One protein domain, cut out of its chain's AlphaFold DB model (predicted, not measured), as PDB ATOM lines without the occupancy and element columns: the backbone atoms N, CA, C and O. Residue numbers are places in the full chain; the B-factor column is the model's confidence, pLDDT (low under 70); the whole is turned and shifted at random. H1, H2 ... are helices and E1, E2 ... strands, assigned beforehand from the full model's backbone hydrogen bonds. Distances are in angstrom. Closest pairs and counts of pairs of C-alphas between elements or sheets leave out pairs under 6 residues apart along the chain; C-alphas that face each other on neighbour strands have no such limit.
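What this domain is: This is residues 48 to 168 of the 178 residues of an uncharacterized protein of Halobonum sp. NJ-3-1 (UniProt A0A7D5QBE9). A small hairpin of two strands, E1 and E2, forms a head at one end of a body of mostly crossed helices with H3 at its core. H1 and H2 form a helical hairpin, H2 packing on H3; short H4 folds back along H3, and H5 crosses H3, reaching from H2 to the head. The printed part has 121 residues, with five named helices and two named strands in the order H1 H2 H3 H4 E1 E2 H5; the sheet is antiparallel and the class mostly helix. The whole is compact, with a radius of gyration of the C-alphas of 15.1 A, spanning 46 by 36 by 22 A.

How they stand to each other: E1, residues 128 to 131, and E2, residues 139 to 142, are an antiparallel hairpin; N 129 and O 141 are within hydrogen-bond range at 2.8 A. The closest C-alphas of E2 and H5, residues 153 to 167, are those of Val 140 and Thr 153, 4.9 A apart. H5 touches residues 94 to 98 of H3, residues 92 to 105, closest at C-alphas 98 and 164, 5.5 A, at a steep tilt of 68 degrees, only just short of about perpendicular. H3 touches H2, residues 66 to 81, at C-alphas 75 and 99, 6.1 A. H4, residues 111 to 116, touches residues 96 to 100 of H3, closest at C-alphas 100 and 113, 6.5 A, at a shallow tilt of 9 degrees, opposite ways. H1, residues 48 to 58, touches H2 at C-alphas 51 and 73, 6.3 A, with residues 69 to 76 of H2 alone. H1 and H5 are apart. Every O i to N i+4 pair is within hydrogen-bond range in H1, H2, H3 and H5; H4 has 0 of 2, but 3 of 3 O i to N i+3 pairs.

Where its parts are: H2 measures 22.2 A, H5 21.5 A, H3 19.8 A and H1 15.1 A. H1 begins at C-alpha 48 (38.495, -57.397, -16.884); H5 ends at C-alpha 167 (28.512, -44.352, -8.540).

The domain as a whole: The C-alphas farthest apart, of Gln 66 and Arg 148, are 46.2 A apart. The printed part has no cut, and the link H4 to E1 is long. pLDDT is under 70 at residues 82 to 89 and 134 to 138.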
ATOM      1  N   THR A  48      37.845 -56.111 -17.165       86.50
ATOM      2  CA  THR A  48      38.495 -57.397 -16.884       86.50
ATOM      3  C   THR A  48      39.988 -57.232 -16.597       86.50
ATOM      4  O   THR A  48      40.535 -57.944 -15.753       86.50
ATOM      5  N   ALA A  49      40.654 -56.262 -17.234       86.94
ATOM      6  CA  ALA A  49      42.071 -55.991 -17.003       86.94
ATOM      7  C   ALA A  49      42.330 -55.514 -15.565       86.94
ATOM      8  O   ALA A  49      43.265 -55.987 -14.912       86.94
ATOM      9  N   ILE A  50      41.457 -54.646 -15.041       89.06
ATOM     10  CA  ILE A  50      41.538 -54.146 -13.663       89.06
ATOM     11  C   ILE A  50      41.277 -55.282 -12.673       89.06
ATOM     12  O   ILE A  50      41.997 -55.407 -11.682       89.06
ATOM     13  N   LEU A  51      40.302 -56.154 -12.950       92.19
ATOM     14  CA  LEU A  51      40.027 -57.306 -12.090       92.19
ATOM     15  C   LEU A  51      41.210 -58.289 -12.048       92.19
ATOM     16  O   LEU A  51      41.570 -58.787 -10.981       92.19
ATOM     17  N   GLU A  52      41.843 -58.580 -13.183       90.94
ATOM     18  CA  GLU A  52      43.017 -59.458 -13.201       90.94
ATOM     19  C   GLU A  52      44.222 -58.820 -12.500       90.94
ATOM     20  O   GLU A  52      44.938 -59.507 -11.761       90.94
ATOM     21  N   TYR A  53      44.409 -57.501 -12.639       90.31
ATOM     22  CA  TYR A  53      45.392 -56.759 -11.849       90.31
ATOM     23  C   TYR A  53      45.093 -56.851 -10.346       90.31
ATOM     24  O   TYR A  53      45.994 -57.158  -9.560       90.31
ATOM     25  N   PHE A  54      43.828 -56.676  -9.953       93.12
ATOM     26  CA  PHE A  54      43.359 -56.829  -8.578       93.12
ATOM     27  C   PHE A  54      43.710 -58.204  -8.016       93.12
ATOM     28  O   PHE A  54      44.412 -58.299  -7.010       93.12
ATOM     29  N   LYS A  55      43.312 -59.280  -8.703       93.50
ATOM     30  CA  LYS A  55      43.605 -60.655  -8.279       93.50
ATOM     31  C   LYS A  55      45.106 -60.912  -8.181       93.50
ATOM     32  O   LYS A  55      45.563 -61.602  -7.272       93.50
ATOM     33  N   ARG A  56      45.892 -60.383  -9.124       91.81
ATOM     34  CA  ARG A  56      47.353 -60.518  -9.118       91.81
ATOM     35  C   ARG A  56      47.978 -59.835  -7.907       91.81
ATOM     36  O   ARG A  56      48.875 -60.417  -7.309       91.81
ATOM     37  N   CYS A  57      47.518 -58.640  -7.554       91.19
ATOM     38  CA  CYS A  57      48.013 -57.900  -6.398       91.19
ATOM     39  C   CYS A  57      47.559 -58.525  -5.076       91.19
ATOM     40  O   CYS A  57      48.386 -58.683  -4.182       91.19
ATOM     41  N   HIS A  58      46.305 -58.971  -4.991       93.12
ATOM     42  CA  HIS A  58      45.776 -59.681  -3.829       93.12
ATOM     43  C   HIS A  58      46.591 -60.945  -3.519       93.12
ATOM     44  O   HIS A  58      47.056 -61.118  -2.397       93.12
ATOM     45  N   ARG A  59      46.891 -61.760  -4.542       92.25
ATOM     46  CA  ARG A  59      47.702 -62.986  -4.407       92.25
ATOM     47  C   ARG A  59      49.146 -62.768  -3.940       92.25
ATOM     48  O   ARG A  59      49.818 -63.740  -3.613       92.25
ATOM     49  N   LYS A  60      49.657 -61.529  -3.943       90.25
ATOM     50  CA  LYS A  60      50.971 -61.209  -3.351       90.25
ATOM     51  C   LYS A  60      50.909 -61.116  -1.824       90.25
ATOM     52  O   LYS A  60      51.945 -61.237  -1.181       90.25
ATOM     53  N   HIS A  61      49.720 -60.883  -1.271       88.50
ATOM     54  CA  HIS A  61      49.496 -60.625   0.152       88.50
ATOM     55  C   HIS A  61      48.713 -61.751   0.833       88.50
ATOM     56  O   HIS A  61      49.013 -62.092   1.973       88.50
ATOM     57  N   TYR A  62      47.755 -62.354   0.125       90.88
ATOM     58  CA  TYR A  62      46.808 -63.328   0.669       90.88
ATOM     59  C   TYR A  62      46.485 -64.454  -0.325       90.88
ATOM     60  O   TYR A  62      46.793 -64.374  -1.516       90.88
ATOM     61  N   ASP A  63      45.832 -65.510   0.165       92.44
ATOM     62  CA  ASP A  63      45.286 -66.578  -0.676       92.44
ATOM     63  C   ASP A  63      44.086 -66.094  -1.504       92.44
ATOM     64  O   ASP A  63      43.506 -65.042  -1.257       92.44
ATOM     65  N   ALA A  64      43.698 -66.857  -2.527       92.44
ATOM     66  CA  ALA A  64      42.571 -66.480  -3.373       92.44
ATOM     67  C   ALA A  64      41.241 -66.447  -2.600       92.44
ATOM     68  O   ALA A  64      40.872 -67.428  -1.960       92.44
ATOM     69  N   ASP A  65      40.492 -65.355  -2.761       93.81
ATOM     70  CA  ASP A  65      39.196 -65.122  -2.120       93.81
ATOM     71  C   ASP A  65      38.148 -64.797  -3.193       93.81
ATOM     72  O   ASP A  65      38.220 -63.763  -3.861       93.81
ATOM     73  N   GLN A  66      37.200 -65.713  -3.404       94.12
ATOM     74  CA  GLN A  66      36.176 -65.563  -4.443       94.12
ATOM     75  C   GLN A  66      35.128 -64.509  -4.087       94.12
ATOM     76  O   GLN A  66      34.648 -63.823  -4.990       94.12
ATOM     77  N   ASP A  67      34.802 -64.356  -2.803       93.75
ATOM     78  CA  ASP A  67      33.801 -63.391  -2.353       93.75
ATOM     79  C   ASP A  67      34.348 -61.971  -2.537       93.75
ATOM     80  O   ASP A  67      33.668 -61.103  -3.090       93.75
ATOM     81  N   LEU A  68      35.625 -61.762  -2.195       94.94
ATOM     82  CA  LEU A  68      36.327 -60.512  -2.477       94.94
ATOM     83  C   LEU A  68      36.404 -60.221  -3.982       94.94
ATOM     84  O   LEU A  68      36.184 -59.087  -4.402       94.94
ATOM     85  N   TYR A  69      36.716 -61.219  -4.815       95.81
ATOM     86  CA  TYR A  69      36.813 -61.017  -6.267       95.81
ATOM     87  C   TYR A  69      35.470 -60.692  -6.910       95.81
ATOM     88  O   TYR A  69      35.430 -59.886  -7.842       95.81
ATOM     89  N   LEU A  70      34.382 -61.283  -6.417       94.88
ATOM     90  CA  LEU A  70      33.037 -60.948  -6.863       94.88
ATOM     91  C   LEU A  70      32.670 -59.516  -6.455       94.88
ATOM     92  O   LEU A  70      32.253 -58.734  -7.306       94.88
ATOM     93  N   ALA A  71      32.906 -59.142  -5.194       95.31
ATOM     94  CA  ALA A  71      32.671 -57.781  -4.715       95.31
ATOM     95  C   ALA A  71      33.505 -56.745  -5.491       95.31
ATOM     96  O   ALA A  71      33.005 -55.675  -5.847       95.31
ATOM     97  N   ALA A  72      34.763 -57.074  -5.803       95.25
ATOM     98  CA  ALA A  72      35.629 -56.229  -6.613       95.25
ATOM     99  C   ALA A  72      35.085 -56.069  -8.040       95.25
ATOM    100  O   ALA A  72      35.037 -54.955  -8.559       95.25
ATOM    101  N   TRP A  73      34.631 -57.158  -8.665       94.75
ATOM    102  CA  TRP A  73      34.043 -57.126 -10.005       94.75
ATOM    103  C   TRP A  73      32.777 -56.264 -10.084       94.75
ATOM    104  O   TRP A  73      32.644 -55.454 -11.004       94.75
ATOM    105  N   GLU A  74      31.873 -56.406  -9.113       93.75
ATOM    106  CA  GLU A  74      30.674 -55.567  -9.001       93.75
ATOM    107  C   GLU A  74      31.042 -54.084  -8.891       93.75
ATOM    108  O   GLU A  74      30.490 -53.253  -9.611       93.75
ATOM    109  N   GLY A  75      32.011 -53.759  -8.028       92.81
ATOM    110  CA  GLY A  75      32.493 -52.392  -7.841       92.81
ATOM    111  C   GLY A  75      33.114 -51.801  -9.107       92.81
ATOM    112  O   GLY A  75      32.763 -50.690  -9.491       92.81
ATOM    113  N   ILE A  76      33.989 -52.550  -9.788       92.25
ATOM    114  CA  ILE A  76      34.633 -52.113 -11.039       92.25
ATOM    115  C   ILE A  76      33.584 -51.876 -12.128       92.25
ATOM    116  O   ILE A  76      33.645 -50.870 -12.829       92.25
ATOM    117  N   THR A  77      32.616 -52.786 -12.259       90.62
ATOM    118  CA  THR A  77      31.560 -52.685 -13.273       90.62
ATOM    119  C   THR A  77      30.680 -51.466 -13.016       90.62
ATOM    120  O   THR A  77      30.393 -50.726 -13.948       90.62
ATOM    121  N   ALA A  78      30.302 -51.209 -11.761       89.75
ATOM    122  CA  ALA A  78      29.550 -50.012 -11.398       89.75
ATOM    123  C   ALA A  78      30.343 -48.724 -11.690       89.75
ATOM    124  O   ALA A  78      29.812 -47.807 -12.307       89.75
ATOM    125  N   LEU A  79      31.628 -48.677 -11.318       88.44
ATOM    126  CA  LEU A  79      32.503 -47.516 -11.543       88.44
ATOM    127  C   LEU A  79      32.756 -47.226 -13.030       88.44
ATOM    128  O   LEU A  79      33.044 -46.088 -13.382       88.44
ATOM    129  N   ARG A  80      32.655 -48.244 -13.893       85.50
ATOM    130  CA  ARG A  80      32.766 -48.127 -15.357       85.50
ATOM    131  C   ARG A  80      31.435 -47.906 -16.067       85.50
ATOM    132  O   ARG A  80      31.437 -47.507 -17.220       85.50
ATOM    133  N   ALA A  81      30.316 -48.192 -15.407       80.31
ATOM    134  CA  ALA A  81      28.983 -47.940 -15.946       80.31
ATOM    135  C   ALA A  81      28.559 -46.466 -15.802       80.31
ATOM    136  O   ALA A  81      27.540 -46.072 -16.364       80.31
ATOM    137  N   GLY A  82      29.311 -45.668 -15.035       63.66
ATOM    138  CA  GLY A  82      29.139 -44.222 -14.969       63.66
ATOM    139  C   GLY A  82      29.629 -43.555 -16.255       63.66
ATOM    140  O   GLY A  82      30.796 -43.698 -16.598       63.66
ATOM    141  N   ASP A  83      28.724 -42.814 -16.891       51.06
ATOM    142  CA  ASP A  83      28.861 -42.009 -18.113       51.06
ATOM    143  C   ASP A  83      28.776 -42.766 -19.458       51.06
ATOM    144  O   ASP A  83      29.761 -43.165 -20.069       51.06
ATOM    145  N   ASP A  84      27.541 -42.821 -19.982       50.09
ATOM    146  CA  ASP A  84      27.194 -42.989 -21.409       50.09
ATOM    147  C   ASP A  84      27.767 -41.857 -22.306       50.09
ATOM    148  O   ASP A  84      27.624 -41.887 -23.531       50.09
ATOM    149  N   GLU A  85      28.410 -40.840 -21.721       52.06
ATOM    150  CA  GLU A  85      29.155 -39.820 -22.453       52.06
ATOM    151  C   GLU A  85      30.608 -40.279 -22.632       52.06
ATOM    152  O   GLU A  85      31.385 -40.347 -21.684       52.06
ATOM    153  N   GLU A  86      30.963 -40.558 -23.888       48.91
ATOM    154  CA  GLU A  86      32.248 -41.010 -24.458       48.91
ATOM    155  C   GLU A  86      33.533 -40.297 -23.950       48.91
ATOM    156  O   GLU A  86      34.636 -40.635 -24.383       48.91
ATOM    157  N   GLU A  87      33.435 -39.300 -23.065       48.78
ATOM    158  CA  GLU A  87      34.484 -38.315 -22.794       48.78
ATOM    159  C   GLU A  87      35.141 -38.381 -21.399       48.78
ATOM    160  O   GLU A  87      36.136 -37.688 -21.179       48.78
ATOM    161  N   SER A  88      34.704 -39.218 -20.449       55.66
ATOM    162  CA  SER A  88      35.413 -39.284 -19.154       55.66
ATOM    163  C   SER A  88      35.377 -40.642 -18.462       55.66
ATOM    164  O   SER A  88      35.054 -40.737 -17.277       55.66
ATOM    165  N   ASP A  89      35.868 -41.667 -19.152       65.69
ATOM    166  CA  ASP A  89      36.313 -42.889 -18.489       65.69
ATOM    167  C   ASP A  89      37.276 -42.519 -17.332       65.69
ATOM    168  O   ASP A  89      38.311 -41.868 -17.564       65.69
ATOM    169  N   PRO A  90      36.965 -42.862 -16.066       78.88
ATOM    170  CA  PRO A  90      37.804 -42.472 -14.948       78.88
ATOM    171  C   PRO A  90      39.180 -43.124 -15.085       78.88
ATOM    172  O   PRO A  90      39.312 -44.275 -15.512       78.88
ATOM    173  N   TRP A  91      40.225 -42.384 -14.702       87.06
ATOM    174  CA  TRP A  91      41.570 -42.950 -14.649       87.06
ATOM    175  C   TRP A  91      41.603 -44.121 -13.672       87.06
ATOM    176  O   TRP A  91      41.034 -44.043 -12.581       87.06
ATOM    177  N   ASP A  92      42.338 -45.168 -14.033       88.31
ATOM    178  CA  ASP A  92      42.372 -46.423 -13.279       88.31
ATOM    179  C   ASP A  92      42.822 -46.207 -11.842       88.31
ATOM    180  O   ASP A  92      42.285 -46.820 -10.928       88.31
ATOM    181  N   CYS A  93      43.759 -45.284 -11.616       88.19
ATOM    182  CA  CYS A  93      44.198 -44.931 -10.269       88.19
ATOM    183  C   CYS A  93      43.056 -44.376  -9.398       88.19
ATOM    184  O   CYS A  93      43.002 -44.679  -8.210       88.19
ATOM    185  N   TRP A  94      42.121 -43.607  -9.964       88.94
ATOM    186  CA  TRP A  94      40.980 -43.038  -9.231       88.94
ATOM    187  C   TRP A  94      39.912 -44.083  -8.976       88.94
ATOM    188  O   TRP A  94      39.418 -44.189  -7.854       88.94
ATOM    189  N   LEU A  95      39.635 -44.903  -9.990       91.25
ATOM    190  CA  LEU A  95      38.773 -46.070  -9.865       91.25
ATOM    191  C   LEU A  95      39.297 -47.012  -8.775       91.25
ATOM    192  O   LEU A  95      38.527 -47.468  -7.940       91.25
ATOM    193  N   TRP A  96      40.606 -47.250  -8.732       92.62
ATOM    194  CA  TRP A  96      41.243 -48.122  -7.751       92.62
ATOM    195  C   TRP A  96      41.083 -47.624  -6.311       92.62
ATOM    196  O   TRP A  96      40.741 -48.416  -5.436       92.62
ATOM    197  N   TYR A  97      41.268 -46.323  -6.057       91.25
ATOM    198  CA  TYR A  97      41.004 -45.755  -4.729       91.25
ATOM    199  C   TYR A  97      39.517 -45.818  -4.359       91.25
ATOM    200  O   TYR A  97      39.191 -46.190  -3.235       91.25
ATOM    201  N   ALA A  98      38.613 -45.513  -5.296       91.50
ATOM    202  CA  ALA A  98      37.172 -45.617  -5.055       91.50
ATOM    203  C   ALA A  98      36.742 -47.068  -4.768       91.50
ATOM    204  O   ALA A  98      35.909 -47.315  -3.896       91.50
ATOM    205  N   LEU A  99      37.344 -48.036  -5.463       93.69
ATOM    206  CA  LEU A  99      37.134 -49.461  -5.235       93.69
ATOM    207  C   LEU A  99      37.643 -49.894  -3.856       93.69
ATOM    208  O   LEU A  99      36.936 -50.614  -3.156       93.69
ATOM    209  N   ALA A 100      38.839 -49.451  -3.457       93.12
ATOM    210  CA  ALA A 100      39.397 -49.758  -2.142       93.12
ATOM    211  C   ALA A 100      38.472 -49.264  -1.017       93.12
ATOM    212  O   ALA A 100      38.094 -50.049  -0.154       93.12
ATOM    213  N   GLU A 101      38.016 -48.011  -1.087       91.25
ATOM    214  CA  GLU A 101      37.050 -47.451  -0.128       91.25
ATOM    215  C   GLU A 101      35.745 -48.263  -0.093       91.25
ATOM    216  O   GLU A 101      35.196 -48.552   0.972       91.25
ATOM    217  N   ARG A 102      35.243 -48.685  -1.262       92.25
ATOM    218  CA  ARG A 102      34.012 -49.480  -1.355       92.25
ATOM    219  C   ARG A 102      34.148 -50.835  -0.667       92.25
ATOM    220  O   ARG A 102      33.212 -51.273   0.007       92.25
ATOM    221  N   LEU A 103      35.270 -51.515  -0.883       92.88
ATOM    222  CA  LEU A 103      35.538 -52.839  -0.326       92.88
ATOM    223  C   LEU A 103      35.798 -52.770   1.184       92.88
ATOM    224  O   LEU A 103      35.260 -53.598   1.916       92.88
ATOM    225  N   ASP A 104      36.522 -51.751   1.651       91.81
ATOM    226  CA  ASP A 104      36.738 -51.503   3.081       91.81
ATOM    227  C   ASP A 104      35.405 -51.299   3.820       91.81
ATOM    228  O   ASP A 104      35.116 -51.976   4.807       91.81
ATOM    229  N   ARG A 105      34.499 -50.486   3.259       88.12
ATOM    230  CA  ARG A 105      33.136 -50.292   3.799       88.12
ATOM    231  C   ARG A 105      32.289 -51.557   3.830       88.12
ATOM    232  O   ARG A 105      31.391 -51.672   4.664       88.12
ATOM    233  N   ARG A 106      32.551 -52.504   2.926       89.75
ATOM    234  CA  ARG A 106      31.923 -53.835   2.926       89.75
ATOM    235  C   ARG A 106      32.596 -54.810   3.902       89.75
ATOM    236  O   ARG A 106      32.124 -55.934   4.044       89.75
ATOM    237  N   GLY A 107      33.636 -54.376   4.616       90.31
ATOM    238  CA  GLY A 107      34.325 -55.142   5.651       90.31
ATOM    239  C   GLY A 107      35.480 -56.002   5.138       90.31
ATOM    240  O   GLY A 107      35.900 -56.917   5.846       90.31
ATOM    241  N   HIS A 108      35.982 -55.746   3.928       90.94
ATOM    242  CA  HIS A 108      37.144 -56.450   3.392       90.94
ATOM    243  C   HIS A 108      38.450 -55.764   3.809       90.94
ATOM    244  O   HIS A 108      38.560 -54.544   3.745       90.94
ATOM    245  N   ASP A 109      39.469 -56.550   4.165       89.56
ATOM    246  CA  ASP A 109      40.816 -56.030   4.422       89.56
ATOM    247  C   ASP A 109      41.537 -55.743   3.094       89.56
ATOM    248  O   ASP A 109      42.042 -56.641   2.411       89.56
ATOM    249  N   VAL A 110      41.536 -54.469   2.702       89.25
ATOM    250  CA  VAL A 110      42.062 -53.998   1.413       89.25
ATOM    251  C   VAL A 110      43.150 -52.936   1.543       89.25
ATOM    252  O   VAL A 110      43.487 -52.274   0.561       89.25
ATOM    253  N   GLU A 111      43.776 -52.802   2.718       85.62
ATOM    254  CA  GLU A 111      44.869 -51.836   2.949       85.62
ATOM    255  C   GLU A 111      46.002 -52.006   1.917       85.62
ATOM    256  O   GLU A 111      46.569 -51.037   1.402       85.62
ATOM    257  N   TRP A 112      46.255 -53.254   1.519       87.25
ATOM    258  CA  TRP A 112      47.244 -53.629   0.514       87.25
ATOM    259  C   TRP A 112      47.039 -52.970  -0.856       87.25
ATOM    260  O   TRP A 112      48.007 -52.820  -1.605       87.25
ATOM    261  N   MET A 113      45.814 -52.570  -1.210       89.19
ATOM    262  CA  MET A 113      45.516 -51.952  -2.503       89.19
ATOM    263  C   MET A 113      46.276 -50.641  -2.687       89.19
ATOM    264  O   MET A 113      46.784 -50.381  -3.779       89.19
ATOM    265  N   CYS A 114      46.417 -49.838  -1.631       84.31
ATOM    266  CA  CYS A 114      47.100 -48.544  -1.702       84.31
ATOM    267  C   CYS A 114      48.594 -48.678  -2.036       84.31
ATOM    268  O   CYS A 114      49.204 -47.737  -2.536       84.31
ATOM    269  N   ALA A 115      49.192 -49.856  -1.822       84.06
ATOM    270  CA  ALA A 115      50.580 -50.122  -2.187       84.06
ATOM    271  C   ALA A 115      50.785 -50.373  -3.694       84.06
ATOM    272  O   ALA A 115      51.925 -50.308  -4.157       84.06
ATOM    273  N   HIS A 116      49.718 -50.644  -4.455       84.75
ATOM    274  CA  HIS A 116      49.767 -51.044  -5.873       84.75
ATOM    275  C   HIS A 116      49.174 -50.000  -6.825       84.75
ATOM    276  O   HIS A 116      48.780 -50.336  -7.944       84.75
ATOM    277  N   VAL A 117      49.098 -48.747  -6.382       85.56
ATOM    278  CA  VAL A 117      48.637 -47.615  -7.185       85.56
ATOM    279  C   VAL A 117      49.534 -46.407  -6.937       85.56
ATOM    280  O   VAL A 117      49.858 -46.082  -5.798       85.56
ATOM    281  N   ASP A 118      49.907 -45.714  -8.009       84.25
ATOM    282  CA  ASP A 118      50.582 -44.424  -7.916       84.25
ATOM    283  C   ASP A 118      49.616 -43.303  -8.338       84.25
ATOM    284  O   ASP A 118      49.073 -43.335  -9.451       84.25
ATOM    285  N   PRO A 119      49.379 -42.291  -7.483       83.88
ATOM    286  CA  PRO A 119      48.479 -41.201  -7.821       83.88
ATOM    287  C   PRO A 119      49.036 -40.343  -8.966       83.88
ATOM    288  O   PRO A 119      50.237 -40.059  -9.049       83.88
ATOM    289  N   ARG A 120      48.143 -39.870  -9.836       87.31
ATOM    290  CA  ARG A 120      48.445 -38.955 -10.945       87.31
ATOM    291  C   ARG A 120      47.982 -37.528 -10.660       87.31
ATOM    292  O   ARG A 120      47.084 -37.280  -9.874       87.31
ATOM    293  N   CYS A 121      48.592 -36.536 -11.292       86.62
ATOM    294  CA  CYS A 121      48.109 -35.163 -11.163       86.62
ATOM    295  C   CYS A 121      46.758 -35.013 -11.892       86.62
ATOM    296  O   CYS A 121      46.749 -35.174 -13.114       86.62
ATOM    297  N   PRO A 122      45.649 -34.616 -11.233       87.19
ATOM    298  CA  PRO A 122      44.349 -34.453 -11.901       87.19
ATOM    299  C   PRO A 122      44.342 -33.383 -13.000       87.19
ATOM    300  O   PRO A 122      43.436 -33.336 -13.822       87.19
ATOM    301  N   HIS A 123      45.337 -32.492 -13.012       87.50
ATOM    302  CA  HIS A 123      45.394 -31.359 -13.937       87.50
ATOM    303  C   HIS A 123      46.263 -31.594 -15.170       87.50
ATOM    304  O   HIS A 123      46.065 -30.923 -16.177       87.50
ATOM    305  N   CYS A 124      47.264 -32.471 -15.089       87.38
ATOM    306  CA  CYS A 124      48.227 -32.665 -16.178       87.38
ATOM    307  C   CYS A 124      48.691 -34.112 -16.349       87.38
ATOM    308  O   CYS A 124      49.706 -34.325 -17.003       87.38
ATOM    309  N   SER A 125      48.035 -35.061 -15.670       86.69
ATOM    310  CA  SER A 125      48.309 -36.507 -15.671       86.69
ATOM    311  C   SER A 125      49.736 -36.953 -15.328       86.69
ATOM    312  O   SER A 125      50.038 -38.147 -15.347       86.69
ATOM    313  N   SER A 126      50.616 -36.026 -14.941       85.94
ATOM    314  CA  SER A 126      51.983 -36.352 -14.547       85.94
ATOM    315  C   SER A 126      51.999 -37.274 -13.332       85.94
ATOM    316  O   SER A 126      51.051 -37.314 -12.543       85.94
ATOM    317  N   SER A 127      53.124 -37.954 -13.124       87.00
ATOM    318  CA  SER A 127      53.400 -38.588 -11.838       87.00
ATOM    319  C   SER A 127      53.345 -37.570 -10.696       87.00
ATOM    320  O   SER A 127      53.429 -36.344 -10.891       87.00
ATOM    321  N   THR A 128      53.182 -38.096  -9.490       86.88
ATOM    322  CA  THR A 128      53.197 -37.313  -8.262       86.88
ATOM    323  C   THR A 128      54.378 -37.710  -7.383       86.88
ATOM    324  O   THR A 128      55.011 -38.745  -7.583       86.88
ATOM    325  N   LYS A 129      54.719 -36.839  -6.437       86.31
ATOM    326  CA  LYS A 129      55.707 -37.081  -5.389       86.31
ATOM    327  C   LYS A 129      55.002 -36.988  -4.049       86.31
ATOM    328  O   LYS A 129      54.292 -36.014  -3.806       86.31
ATOM    329  N   LEU A 130      55.211 -37.985  -3.201       82.69
ATOM    330  CA  LEU A 130      54.760 -37.960  -1.816       82.69
ATOM    331  C   LEU A 130      55.802 -37.216  -0.984       82.69
ATOM    332  O   LEU A 130      56.974 -37.591  -0.972       82.69
ATOM    333  N   GLU A 131      55.378 -36.156  -0.309       79.38
ATOM    334  CA  GLU A 131      56.206 -35.403   0.625       79.38
ATOM    335  C   GLU A 131      55.622 -35.518   2.038       79.38
ATOM    336  O   GLU A 131      54.406 -35.407   2.210       79.38
ATOM    337  N   PRO A 132      56.454 -35.724   3.073       76.38
ATOM    338  CA  PRO A 132      55.990 -35.657   4.452       76.38
ATOM    339  C   PRO A 132      55.365 -34.287   4.735       76.38
ATOM    340  O   PRO A 132      55.921 -33.263   4.331       76.38
ATOM    341  N   SER A 133      54.252 -34.248   5.464       71.88
ATOM    342  CA  SER A 133      53.678 -32.989   5.946       71.88
ATOM    343  C   SER A 133      53.805 -32.851   7.461       71.88
ATOM    344  O   SER A 133      53.984 -33.823   8.196       71.88
ATOM    345  N   ALA A 134      53.658 -31.614   7.931       68.00
ATOM    346  CA  ALA A 134      53.642 -31.293   9.354       68.00
ATOM    347  C   ALA A 134      52.405 -31.841  10.091       68.00
ATOM    348  O   ALA A 134      52.431 -31.934  11.314       68.00
ATOM    349  N   THR A 135      51.332 -32.197   9.376       66.44
ATOM    350  CA  THR A 135      50.097 -32.740   9.967       66.44
ATOM    351  C   THR A 135      50.114 -34.266  10.071       66.44
ATOM    352  O   THR A 135      49.156 -34.848  10.567       66.44
ATOM    353  N   GLY A 136      51.195 -34.921   9.628       61.41
ATOM    354  CA  GLY A 136      51.336 -36.380   9.636       61.41
ATOM    355  C   GLY A 136      50.742 -37.079   8.410       61.41
ATOM    356  O   GLY A 136      51.024 -38.255   8.198       61.41
ATOM    357  N   TYR A 137      49.996 -36.361   7.566       65.25
ATOM    358  CA  TYR A 137      49.451 -36.880   6.307       65.25
ATOM    359  C   TYR A 137      50.349 -36.501   5.130       65.25
ATOM    360  O   TYR A 137      50.744 -35.345   5.044       65.25
ATOM    361  N   PRO A 138      50.711 -37.408   4.215       69.19
ATOM    362  CA  PRO A 138      51.621 -37.060   3.133       69.19
ATOM    363  C   PRO A 138      50.942 -36.083   2.169       69.19
ATOM    364  O   PRO A 138      49.817 -36.306   1.728       69.19
ATOM    365  N   ASN A 139      51.655 -35.021   1.803       81.75
ATOM    366  CA  ASN A 139      51.223 -34.136   0.734       81.75
ATOM    367  C   ASN A 139      51.608 -34.761  -0.606       81.75
ATOM    368  O   ASN A 139      52.753 -35.168  -0.821       81.75
ATOM    369  N   VAL A 140      50.662 -34.801  -1.535       85.19
ATOM    370  CA  VAL A 140      50.879 -35.261  -2.903       85.19
ATOM    371  C   VAL A 140      51.185 -34.056  -3.779       85.19
ATOM    372  O   VAL A 140      50.356 -33.158  -3.925       85.19
ATOM    373  N   ARG A 141      52.364 -34.031  -4.406       88.06
ATOM    374  CA  ARG A 141      52.774 -32.942  -5.301       88.06
ATOM    375  C   ARG A 141      52.885 -33.390  -6.747       88.06
ATOM    376  O   ARG A 141      53.467 -34.425  -7.046       88.06
ATOM    377  N   CYS A 142      52.389 -32.571  -7.666       88.62
ATOM    378  CA  CYS A 142      52.580 -32.739  -9.100       88.62
ATOM    379  C   CYS A 142      54.073 -32.638  -9.458       88.62
ATOM    380  O   CYS A 142      54.698 -31.597  -9.234       88.62
ATOM    381  N   ALA A 143      54.635 -33.699 -10.048       86.75
ATOM    382  CA  ALA A 143      56.049 -33.749 -10.421       86.75
ATOM    383  C   ALA A 143      56.406 -32.781 -11.563       86.75
ATOM    384  O   ALA A 143      57.540 -32.314 -11.633       86.75
ATOM    385  N   SER A 144      55.445 -32.457 -12.433       86.25
ATOM    386  CA  SER A 144      55.633 -31.542 -13.566       86.25
ATOM    387  C   SER A 144      55.391 -30.070 -13.226       86.25
ATOM    388  O   SER A 144      55.534 -29.226 -14.103       86.25
ATOM    389  N   HIS A 145      55.017 -29.744 -11.982       86.12
ATOM    390  CA  HIS A 145      54.757 -28.364 -11.548       86.12
ATOM    391  C   HIS A 145      53.769 -27.603 -12.457       86.12
ATOM    392  O   HIS A 145      53.938 -26.419 -12.733       86.12
ATOM    393  N   CYS A 146      52.708 -28.271 -12.922       84.69
ATOM    394  CA  CYS A 146      51.774 -27.715 -13.911       84.69
ATOM    395  C   CYS A 146      50.925 -26.526 -13.412       84.69
ATOM    396  O   CYS A 146      50.180 -25.930 -14.186       84.69
ATOM    397  N   ARG A 147      50.982 -26.201 -12.117       82.62
ATOM    398  CA  ARG A 147      50.249 -25.102 -11.480       82.62
ATOM    399  C   ARG A 147      51.149 -24.351 -10.503       82.62
ATOM    400  O   ARG A 147      52.156 -24.874 -10.033       82.62
ATOM    401  N   ARG A 148      50.733 -23.123 -10.164       74.62
ATOM    402  CA  ARG A 148      51.412 -22.239  -9.197       74.62
ATOM    403  C   ARG A 148      51.606 -22.904  -7.832       74.62
ATOM    404  O   ARG A 148      52.665 -22.750  -7.231       74.62
ATOM    405  N   TYR A 149      50.595 -23.636  -7.371       76.38
ATOM    406  CA  TYR A 149      50.701 -24.565  -6.252       76.38
ATOM    407  C   TYR A 149      50.725 -25.970  -6.834       76.38
ATOM    408  O   TYR A 149      49.867 -26.321  -7.642       76.38
ATOM    409  N   ASN A 150      51.745 -26.740  -6.474       80.81
ATOM    410  CA  ASN A 150      51.924 -28.099  -6.966       80.81
ATOM    411  C   ASN A 150      51.364 -29.153  -6.008       80.81
ATOM    412  O   ASN A 150      51.388 -30.316  -6.380       80.81
ATOM    413  N   ASP A 151      50.876 -28.773  -4.823       87.62
ATOM    414  CA  ASP A 151      50.076 -29.660  -3.975       87.62
ATOM    415  C   ASP A 151      48.745 -29.958  -4.672       87.62
ATOM    416  O   ASP A 151      48.018 -29.045  -5.070       87.62
ATOM    417  N   VAL A 152      48.476 -31.243  -4.873       87.31
ATOM    418  CA  VAL A 152      47.286 -31.768  -5.547       87.31
ATOM    419  C   VAL A 152      46.514 -32.740  -4.655       87.31
ATOM    420  O   VAL A 152      45.607 -33.406  -5.141       87.31
ATOM    421  N   THR A 153      46.840 -32.813  -3.360       86.31
ATOM    422  CA  THR A 153      46.243 -33.761  -2.405       86.31
ATOM    423  C   THR A 153      44.723 -33.627  -2.372       86.31
ATOM    424  O   THR A 153      44.013 -34.592  -2.640       86.31
ATOM    425  N   ILE A 154      44.226 -32.406  -2.139       86.12
ATOM    426  CA  ILE A 154      42.785 -32.117  -2.081       86.12
ATOM    427  C   ILE A 154      42.119 -32.432  -3.422       86.12
ATOM    428  O   ILE A 154      41.097 -33.102  -3.445       86.12
ATOM    429  N   ALA A 155      42.729 -32.031  -4.539       87.44
ATOM    430  CA  ALA A 155      42.162 -32.261  -5.867       87.44
ATOM    431  C   ALA A 155      42.038 -33.758  -6.211       87.44
ATOM    432  O   ALA A 155      41.099 -34.157  -6.894       87.44
ATOM    433  N   ILE A 156      42.982 -34.592  -5.758       87.38
ATOM    434  CA  ILE A 156      42.899 -36.051  -5.922       87.38
ATOM    435  C   ILE A 156      41.770 -36.612  -5.059       87.38
ATOM    436  O   ILE A 156      40.947 -37.367  -5.568       87.38
ATOM    437  N   VAL A 157      41.711 -36.224  -3.781       86.81
ATOM    438  CA  VAL A 157      40.657 -36.670  -2.859       86.81
ATOM    439  C   VAL A 157      39.277 -36.288  -3.394       86.81
ATOM    440  O   VAL A 157      38.412 -37.148  -3.496       86.81
ATOM    441  N   GLU A 158      39.084 -35.039  -3.819       86.12
ATOM    442  CA  GLU A 158      37.836 -34.576  -4.435       86.12
ATOM    443  C   GLU A 158      37.460 -35.422  -5.655       86.12
ATOM    444  O   GLU A 158      36.327 -35.881  -5.744       86.12
ATOM    445  N   ARG A 159      38.414 -35.721  -6.547       87.06
ATOM    446  CA  ARG A 159      38.154 -36.544  -7.739       87.06
ATOM    447  C   ARG A 159      37.714 -37.967  -7.389       87.06
ATOM    448  O   ARG A 159      36.825 -38.496  -8.049       87.06
ATOM    449  N   VAL A 160      38.323 -38.578  -6.371       88.62
ATOM    450  CA  VAL A 160      37.945 -39.918  -5.889       88.62
ATOM    451  C   VAL A 160      36.566 -39.889  -5.232       88.62
ATOM    452  O   VAL A 160      35.748 -40.764  -5.502       88.62
ATOM    453  N   LEU A 161      36.280 -38.875  -4.409       86.50
ATOM    454  CA  LEU A 161      34.981 -38.719  -3.752       86.50
ATOM    455  C   LEU A 161      33.854 -38.454  -4.746       86.50
ATOM    456  O   LEU A 161      32.764 -38.990  -4.577       86.50
ATOM    457  N   ASP A 162      34.106 -37.633  -5.762       87.12
ATOM    458  CA  ASP A 162      33.134 -37.342  -6.813       87.12
ATOM    459  C   ASP A 162      32.793 -38.608  -7.591       87.12
ATOM    460  O   ASP A 162      31.614 -38.911  -7.757       87.12
ATOM    461  N   LEU A 163      33.811 -39.388  -7.973       87.75
ATOM    462  CA  LEU A 163      33.617 -40.685  -8.617       87.75
ATOM    463  C   LEU A 163      32.820 -41.640  -7.716       87.75
ATOM    464  O   LEU A 163      31.807 -42.184  -8.138       87.75
ATOM    465  N   TYR A 164      33.233 -41.806  -6.457       89.12
ATOM    466  CA  TYR A 164      32.558 -42.704  -5.520       89.12
ATOM    467  C   TYR A 164      31.085 -42.325  -5.320       89.12
ATOM    468  O   TYR A 164      30.208 -43.183  -5.397       89.12
ATOM    469  N   ASN A 165      30.807 -41.045  -5.064       88.75
ATOM    470  CA  ASN A 165      29.463 -40.556  -4.761       88.75
ATOM    471  C   ASN A 165      28.544 -40.530  -5.983       88.75
ATOM    472  O   ASN A 165      27.333 -40.631  -5.819       88.75
ATOM    473  N   ALA A 166      29.097 -40.375  -7.187       87.44
ATOM    474  CA  ALA A 166      28.329 -40.500  -8.420       87.44
ATOM    475  C   ALA A 166      27.919 -41.957  -8.690       87.44
ATOM    476  O   ALA A 166      26.863 -42.196  -9.267       87.44
ATOM    477  N   THR A 167      28.736 -42.927  -8.265       88.69
ATOM    478  CA  THR A 167      28.512 -44.352  -8.540       88.69
ATOM    479  C   THR A 167      27.718 -45.081  -7.453       88.69
ATOM    480  O   THR A 167      26.944 -45.982  -7.770       88.69
ATOM    481  N   PHE A 168      27.921 -44.759  -6.172       86.81
ATOM    482  CA  PHE A 168      27.384 -45.545  -5.058       86.81
ATOM    483  C   PHE A 168      26.450 -44.730  -4.153       86.81
ATOM    484  O   PHE A 168      26.824 -43.680  -3.636       86.81
TER     485      PHE A 168